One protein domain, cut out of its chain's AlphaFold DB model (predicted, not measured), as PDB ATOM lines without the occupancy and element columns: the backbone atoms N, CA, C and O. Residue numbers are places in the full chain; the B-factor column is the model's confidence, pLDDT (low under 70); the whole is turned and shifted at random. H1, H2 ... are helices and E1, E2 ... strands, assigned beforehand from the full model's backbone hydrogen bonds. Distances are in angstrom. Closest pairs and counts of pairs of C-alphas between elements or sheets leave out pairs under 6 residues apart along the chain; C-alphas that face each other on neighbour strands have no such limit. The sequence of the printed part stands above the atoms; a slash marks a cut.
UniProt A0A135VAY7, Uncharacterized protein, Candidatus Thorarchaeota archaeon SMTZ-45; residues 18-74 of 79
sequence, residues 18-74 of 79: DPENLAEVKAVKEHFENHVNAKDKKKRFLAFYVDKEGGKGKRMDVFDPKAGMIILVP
ATOM      1  N   ASP A  18     217.516 223.202 175.968       86.69
ATOM      2  CA  ASP A  18     218.350 223.437 177.135       86.69
ATOM      3  C   ASP A  18     219.593 224.260 176.750       86.69
ATOM      4  O   ASP A  18     220.401 223.812 175.929       86.69
ATOM      5  N   PRO A  19     219.806 225.461 177.328       86.31
ATOM      6  CA  PRO A  19     220.966 226.302 177.014       86.31
ATOM      7  C   PRO A  19     222.294 225.674 177.465       86.31
ATOM      8  O   PRO A  19     223.358 226.051 176.974       86.31
ATOM      9  N   GLU A  20     222.236 224.707 178.383       89.62
ATOM     10  CA  GLU A  20     223.387 223.922 178.835       89.62
ATOM     11  C   GLU A  20     223.700 222.755 177.882       89.62
ATOM     12  O   GLU A  20     224.822 222.242 177.868       89.62
ATOM     13  N   ASN A  21     222.749 222.364 177.025       90.19
ATOM     14  CA  ASN A  21     222.930 221.303 176.046       90.19
ATOM     15  C   ASN A  21     223.395 221.865 174.695       90.19
ATOM     16  O   ASN A  21     222.602 222.221 173.822       90.19
ATOM     17  N   LEU A  22     224.714 221.882 174.491       88.50
ATOM     18  CA  LEU A  22     225.338 222.395 173.265       88.50
ATOM     19  C   LEU A  22     224.820 221.733 171.977       88.50
ATOM     20  O   LEU A  22     224.804 222.381 170.929       88.50
ATOM     21  N   ALA A  23     224.396 220.466 172.031       89.44
ATOM     22  CA  ALA A  23     223.851 219.771 170.866       89.44
ATOM     23  C   ALA A  23     222.484 220.340 170.456       89.44
ATOM     24  O   ALA A  23     222.246 220.576 169.270       89.44
ATOM     25  N   GLU A  24     221.616 220.624 171.428       87.69
ATOM     26  CA  GLU A  24     220.304 221.224 171.173       87.69
ATOM     27  C   GLU A  24     220.424 222.692 170.781       87.69
ATOM     28  O   GLU A  24     219.815 223.110 169.797       87.69
ATOM     29  N   VAL A  25     221.293 223.450 171.460       88.75
ATOM     30  CA  VAL A  25     221.607 224.837 171.083       88.75
ATOM     31  C   VAL A  25     222.045 224.905 169.622       88.75
ATOM     32  O   VAL A  25     221.585 225.769 168.877       88.75
ATOM     33  N   LYS A  26     222.915 223.985 169.185       88.81
ATOM     34  CA  LYS A  26     223.379 223.930 167.797       88.81
ATOM     35  C   LYS A  26     222.245 223.584 166.830       88.81
ATOM     36  O   LYS A  26     222.085 224.283 165.833       88.81
ATOM     37  N   ALA A  27     221.437 222.569 167.140       88.81
ATOM     38  CA  ALA A  27     220.308 222.171 166.302       88.81
ATOM     39  C   ALA A  27     219.291 223.311 166.120       88.81
ATOM     40  O   ALA A  27     218.875 223.598 164.995       88.81
ATOM     41  N   VAL A  28     218.935 224.014 167.202       88.50
ATOM     42  CA  VAL A  28     218.018 225.160 167.129       88.50
ATOM     43  C   VAL A  28     218.662 226.338 166.413       88.50
ATOM     44  O   VAL A  28     217.989 226.987 165.615       88.50
ATOM     45  N   LYS A  29     219.954 226.602 166.631       88.56
ATOM     46  CA  LYS A  29     220.677 227.654 165.912       88.56
ATOM     47  C   LYS A  29     220.628 227.429 164.402       88.56
ATOM     48  O   LYS A  29     220.256 228.339 163.671       88.56
ATOM     49  N   GLU A  30     220.949 226.224 163.936       89.25
ATOM     50  CA  GLU A  30     220.896 225.889 162.509       89.25
ATOM     51  C   GLU A  30     219.473 226.052 161.956       89.25
ATOM     52  O   GLU A  30     219.279 226.622 160.881       89.25
ATOM     53  N   HIS A  31     218.461 225.631 162.720       86.06
ATOM     54  CA  HIS A  31     217.065 225.800 162.333       86.06
ATOM     55  C   HIS A  31     216.657 227.280 162.263       86.06
ATOM     56  O   HIS A  31     216.020 227.697 161.293       86.06
ATOM     57  N   PHE A  32     217.062 228.085 163.251       86.75
ATOM     58  CA  PHE A  32     216.861 229.530 163.285       86.75
ATOM     59  C   PHE A  32     217.523 230.191 162.082       86.75
ATOM     60  O   PHE A  32     216.866 230.938 161.370       86.75
ATOM     61  N   GLU A  33     218.795 229.910 161.809       86.25
ATOM     62  CA  GLU A  33     219.512 230.526 160.693       86.25
ATOM     63  C   GLU A  33     218.897 230.129 159.349       86.25
ATOM     64  O   GLU A  33     218.707 230.983 158.487       86.25
ATOM     65  N   ASN A  34     218.479 228.874 159.184       85.44
ATOM     66  CA  ASN A  34     217.854 228.425 157.942       85.44
ATOM     67  C   ASN A  34     216.497 229.111 157.675       85.44
ATOM     68  O   ASN A  34     216.168 229.407 156.529       85.44
ATOM     69  N   HIS A  35     215.721 229.409 158.723       83.62
ATOM     70  CA  HIS A  35     214.386 230.010 158.593       83.62
ATOM     71  C   HIS A  35     214.413 231.544 158.652       83.62
ATOM     72  O   HIS A  35     213.763 232.216 157.852       83.62
ATOM     73  N   VAL A  36     215.174 232.115 159.584       83.31
ATOM     74  CA  VAL A  36     215.294 233.561 159.813       83.31
ATOM     75  C   VAL A  36     216.303 234.195 158.868       83.31
ATOM     76  O   VAL A  36     216.112 235.348 158.521       83.31
ATOM     77  N   ASN A  37     217.334 233.494 158.392       80.50
ATOM     78  CA  ASN A  37     218.256 234.005 157.364       80.50
ATOM     79  C   ASN A  37     218.032 233.349 155.994       80.50
ATOM     80  O   ASN A  37     218.916 233.381 155.136       80.50
ATOM     81  N   ALA A  38     216.836 232.798 155.763       77.31
ATOM     82  CA  ALA A  38     216.443 232.272 154.463       77.31
ATOM     83  C   ALA A  38     216.704 233.305 153.347       77.31
ATOM     84  O   ALA A  38     216.339 234.481 153.465       77.31
ATOM     85  N   LYS A  39     217.316 232.857 152.240       74.62
ATOM     86  CA  LYS A  39     217.575 233.702 151.056       74.62
ATOM     87  C   LYS A  39     216.277 234.272 150.478       74.62
ATOM     88  O   LYS A  39     216.221 235.430 150.061       74.62
ATOM     89  N   ASP A  40     215.223 233.467 150.500       75.81
ATOM     90  CA  ASP A  40     213.878 233.868 150.123       75.81
ATOM     91  C   ASP A  40     213.240 234.720 151.219       75.81
ATOM     92  O   ASP A  40     212.652 234.208 152.170       75.81
ATOM     93  N   LYS A  41     213.271 236.046 151.046       70.12
ATOM     94  CA  LYS A  41     212.614 236.995 151.967       70.12
ATOM     95  C   LYS A  41     211.124 236.699 152.184       70.12
ATOM     96  O   LYS A  41     210.604 236.978 153.255       70.12
ATOM     97  N   LYS A  42     210.452 236.106 151.189       67.25
ATOM     98  CA  LYS A  42     209.041 235.686 151.266       67.25
ATOM     99  C   LYS A  42     208.809 234.457 152.147       67.25
ATOM    100  O   LYS A  42     207.678 234.200 152.523       67.25
ATOM    101  N   LYS A  43     209.862 233.693 152.441       70.06
ATOM    102  CA  LYS A  43     209.848 232.514 153.316       70.06
ATOM    103  C   LYS A  43     210.636 232.756 154.602       70.06
ATOM    104  O   LYS A  43     210.859 231.819 155.355       70.06
ATOM    105  N   ARG A  44     211.079 233.994 154.841       81.81
ATOM    106  CA  ARG A  44     211.858 234.366 156.018       81.81
ATOM    107  C   ARG A  44     210.942 234.393 157.235       81.81
ATOM    108  O   ARG A  44     210.045 235.231 157.315       81.81
ATOM    109  N   PHE A  45     211.170 233.477 158.164       83.88
ATOM    110  CA  PHE A  45     210.424 233.419 159.415       83.88
ATOM    111  C   PHE A  45     210.866 234.561 160.326       83.88
ATOM    112  O   PHE A  45     212.009 235.024 160.288       83.88
ATOM    113  N   LEU A  46     209.940 235.003 161.165       84.88
ATOM    114  CA  LEU A  46     210.191 235.952 162.231       84.88
ATOM    115  C   LEU A  46     210.349 235.183 163.531       84.88
ATOM    116  O   LEU A  46     209.441 234.470 163.940       84.88
ATOM    117  N   ALA A  47     211.486 235.337 164.195       86.50
ATOM    118  CA  ALA A  47     211.671 234.764 165.513       86.50
ATOM    119  C   ALA A  47     211.272 235.752 166.605       86.50
ATOM    120  O   ALA A  47     211.517 236.956 166.501       86.50
ATOM    121  N   PHE A  48     210.695 235.230 167.675       84.69
ATOM    122  CA  PHE A  48     210.312 235.977 168.863       84.69
ATOM    123  C   PHE A  48     210.806 235.244 170.102       84.69
ATOM    124  O   PHE A  48     210.740 234.016 170.164       84.69
ATOM    125  N   TYR A  49     211.277 236.000 171.088       83.56
ATOM    126  CA  TYR A  49     211.539 235.470 172.420       83.56
ATOM    127  C   TYR A  49     210.231 235.018 173.058       83.56
ATOM    128  O   TYR A  49     209.196 235.659 172.865       83.56
ATOM    129  N   VAL A  50     210.277 233.943 173.835       78.00
ATOM    130  CA  VAL A  50     209.157 233.561 174.696       78.00
ATOM    131  C   VAL A  50     209.494 233.998 176.105       78.00
ATOM    132  O   VAL A  50     210.513 233.584 176.650       78.00
ATOM    133  N   ASP A  51     208.664 234.868 176.671       68.44
ATOM    134  CA  ASP A  51     208.813 235.239 178.077       68.44
ATOM    135  C   ASP A  51     208.297 234.107 178.988       68.44
ATOM    136  O   ASP A  51     207.588 233.207 178.529       68.44
ATOM    137  N   LYS A  52     208.616 234.144 180.286       62.00
ATOM    138  CA  LYS A  52     208.173 233.149 181.280       62.00
ATOM    139  C   LYS A  52     206.652 232.985 181.335       62.00
ATOM    140  O   LYS A  52     206.177 231.919 181.713       62.00
ATOM    141  N   GLU A  53     205.895 233.999 180.923       60.25
ATOM    142  CA  GLU A  53     204.430 233.948 180.823       60.25
ATOM    143  C   GLU A  53     203.919 233.245 179.546       60.25
ATOM    144  O   GLU A  53     202.716 233.148 179.315       60.25
ATOM    145  N   GLY A  54     204.811 232.734 178.689       55.44
ATOM    146  CA  GLY A  54     204.458 231.987 177.478       55.44
ATOM    147  C   GLY A  54     204.003 232.852 176.297       55.44
ATOM    148  O   GLY A  54     203.682 232.303 175.236       55.44
ATOM    149  N   GLY A  55     204.001 234.179 176.462       58.38
ATOM    150  CA  GLY A  55     203.658 235.159 175.432       58.38
ATOM    151  C   GLY A  55     204.772 235.385 174.403       58.38
ATOM    152  O   GLY A  55     205.958 235.219 174.698       58.38
ATOM    153  N   LYS A  56     204.382 235.792 173.182       63.03
ATOM    154  CA  LYS A  56     205.308 236.301 172.155       63.03
ATOM    155  C   LYS A  56     205.930 237.591 172.699       63.03
ATOM    156  O   LYS A  56     205.262 238.617 172.777       63.03
ATOM    157  N   GLY A  57     207.180 237.507 173.135       70.75
ATOM    158  CA  GLY A  57     207.961 238.626 173.640       70.75
ATOM    159  C   GLY A  57     208.508 239.493 172.507       70.75
ATOM    160  O   GLY A  57     207.867 239.715 171.478       70.75
ATOM    161  N   LYS A  58     209.731 240.001 172.678       78.19
ATOM    162  CA  LYS A  58     210.394 240.825 171.658       78.19
ATOM    163  C   LYS A  58     210.773 239.996 170.428       78.19
ATOM    164  O   LYS A  58     211.086 238.812 170.532       78.19
ATOM    165  N   ARG A  59     210.794 240.639 169.258       83.56
ATOM    166  CA  ARG A  59     211.366 240.048 168.041       83.56
ATOM    167  C   ARG A  59     212.860 239.792 168.251       83.56
ATOM    168  O   ARG A  59     213.581 240.672 168.716       83.56
ATOM    169  N   MET A  60     213.299 238.600 167.878       83.56
ATOM    170  CA  MET A  60     214.682 238.153 167.937       83.56
ATOM    171  C   MET A  60     215.281 238.188 166.530       83.56
ATOM    172  O   MET A  60     214.964 237.347 165.695       83.56
ATOM    173  N   ASP A  61     216.131 239.176 166.249       81.88
ATOM    174  CA  ASP A  61     216.825 239.270 164.951       81.88
ATOM    175  C   ASP A  61     218.146 238.475 164.938       81.88
ATOM    176  O   ASP A  61     218.613 238.055 163.883       81.88
ATOM    177  N   VAL A  62     218.717 238.206 166.120       83.88
ATOM    178  CA  VAL A  62     219.962 237.447 166.315       83.88
ATOM    179  C   VAL A  62     219.698 236.284 167.263       83.88
ATOM    180  O   VAL A  62     219.086 236.482 168.307       83.88
ATOM    181  N   PHE A  63     220.168 235.084 166.913       84.88
ATOM    182  CA  PHE A  63     220.005 233.898 167.752       84.88
ATOM    183  C   PHE A  63     220.675 234.068 169.118       84.88
ATOM    184  O   PHE A  63     221.894 234.228 169.191       84.88
ATOM    185  N   ASP A  64     219.881 233.987 170.188       84.62
ATOM    186  CA  ASP A  64     220.379 233.978 171.558       84.62
ATOM    187  C   ASP A  64     220.327 232.553 172.134       84.62
ATOM    188  O   ASP A  64     219.236 232.047 172.395       84.62
ATOM    189  N   PRO A  65     221.474 231.888 172.353       85.12
ATOM    190  CA  PRO A  65     221.509 230.514 172.851       85.12
ATOM    191  C   PRO A  65     221.038 230.375 174.304       85.12
ATOM    192  O   PRO A  65     220.737 229.259 174.723       85.12
ATOM    193  N   LYS A  66     220.980 231.474 175.073       84.81
ATOM    194  CA  LYS A  66     220.594 231.488 176.492       84.81
ATOM    195  C   LYS A  66     219.092 231.667 176.701       84.81
ATOM    196  O   LYS A  66     218.620 231.448 177.810       84.81
ATOM    197  N   ALA A  67     218.350 232.041 175.657       83.12
ATOM    198  CA  ALA A  67     216.904 232.216 175.710       83.12
ATOM    199  C   ALA A  67     216.177 230.940 176.152       83.12
ATOM    200  O   ALA A  67     215.156 231.021 176.827       83.12
ATOM    201  N   GLY A  68     216.675 229.771 175.731       83.06
ATOM    202  CA  GLY A  68     216.067 228.462 175.988       83.06
ATOM    203  C   GLY A  68     214.720 228.243 175.290       83.06
ATOM    204  O   GLY A  68     214.216 227.122 175.262       83.06
ATOM    205  N   MET A  69     214.118 229.287 174.709       85.25
ATOM    206  CA  MET A  69     212.820 229.203 174.059       85.25
ATOM    207  C   MET A  69     212.567 230.345 173.069       85.25
ATOM    208  O   MET A  69     212.757 231.522 173.388       85.25
ATOM    209  N   ILE A  70     212.076 230.003 171.876       86.88
ATOM    210  CA  ILE A  70     211.677 230.951 170.826       86.88
ATOM    211  C   ILE A  70     210.400 230.499 170.125       86.88
ATOM    212  O   ILE A  70     210.052 229.319 170.110       86.88
ATOM    213  N   ILE A  71     209.726 231.442 169.477       85.62
ATOM    214  CA  ILE A  71     208.644 231.166 168.531       85.62
ATOM    215  C   ILE A  71     209.065 231.672 167.157       85.62
ATOM    216  O   ILE A  71     209.347 232.856 166.987       85.62
ATOM    217  N   LEU A  72     209.085 230.778 166.175       85.00
ATOM    218  CA  LEU A  72     209.251 231.093 164.764       85.00
ATOM    219  C   LEU A  72     207.872 231.268 164.135       85.00
ATOM    220  O   LEU A  72     207.112 230.317 163.996       85.00
ATOM    221  N   VAL A  73     207.548 232.483 163.731       82.56
ATOM    222  CA  VAL A  73     206.306 232.807 163.035       82.56
ATOM    223  C   VAL A  73     206.605 232.857 161.535       82.56
ATOM    224  O   VAL A  73     207.503 233.602 161.129       82.56
ATOM    225  N   PRO A  74     205.905 232.081 160.693       78.56
ATOM    226  CA  PRO A  74     206.056 232.173 159.251       78.56
ATOM    227  C   PRO A  74     205.662 233.576 158.783       78.56
ATOM    228  O   PRO A  74     204.812 234.225 159.400       78.56
TER     229      PRO A  74
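Overview. This is residues 18 to 74 of the 79 residues of an uncharacterized protein of Candidatus Thorarchaeota archaeon SMTZ-45 (UniProt A0A135VAY7). One helix, H1, packs loosely beside a small, strongly twisted sheet of three strands, grazing it with residues 28 to 36, mostly near E3 and E1. E1 and E2 form a hairpin, and the chain then loops round through residues 61 to 68 to lay E3 along the other side of E1. The printed part has 57 residues, with one named helix and three named strands in the order H1, E1, E2, E3; the sheet order is E2, E1, E3, antiparallel, and the class is mixed, helices and strands. The whole is compact, with a radius of gyration of the C-alphas of 11.2 A, and flat in outline, spanning 32 by 26 by 14 A.

Arrangement. H1, residues 22 to 36, is on the sheet but only grazes it. Its closest C-alphas to E1, residues 46 to 50, are those of Val 36 and Leu 46, 6.1 A apart. Every O i to N i+4 pair in H1 is within hydrogen-bond range. E2, residues 56 to 60, is an edge strand and the antiparallel neighbour of E1, at 127 degrees between directions; N 57 and O 49 are 2.7 A apart, within hydrogen-bond range. E3, residues 69 to 73, is the other edge strand, antiparallel to E1 at 147 degrees, with N 48 and O 71 within hydrogen-bond range at 2.8 A. The closest C-alphas of H1 and E3 are those of Phe 32 and Leu 72, 7.9 A apart.

Along the chain. H1 begins at C-alpha 22 (225.338, 222.395, 173.265) and is 20.2 A long. E1 measures 12.7 A, E2 10.4 A and E3 13.3 A, ending at C-alpha 73 (206.306, 232.807, 163.035).

Size, cuts and confidence. The C-alphas farthest apart, of Glu 20 and Lys 42, are 33.2 A apart. The printed part has no cut. E1 to E2 is a tight link; H1 to E1 and E2 to E3 are short. Residue 42 and residues 51 to 56 have pLDDT under 70.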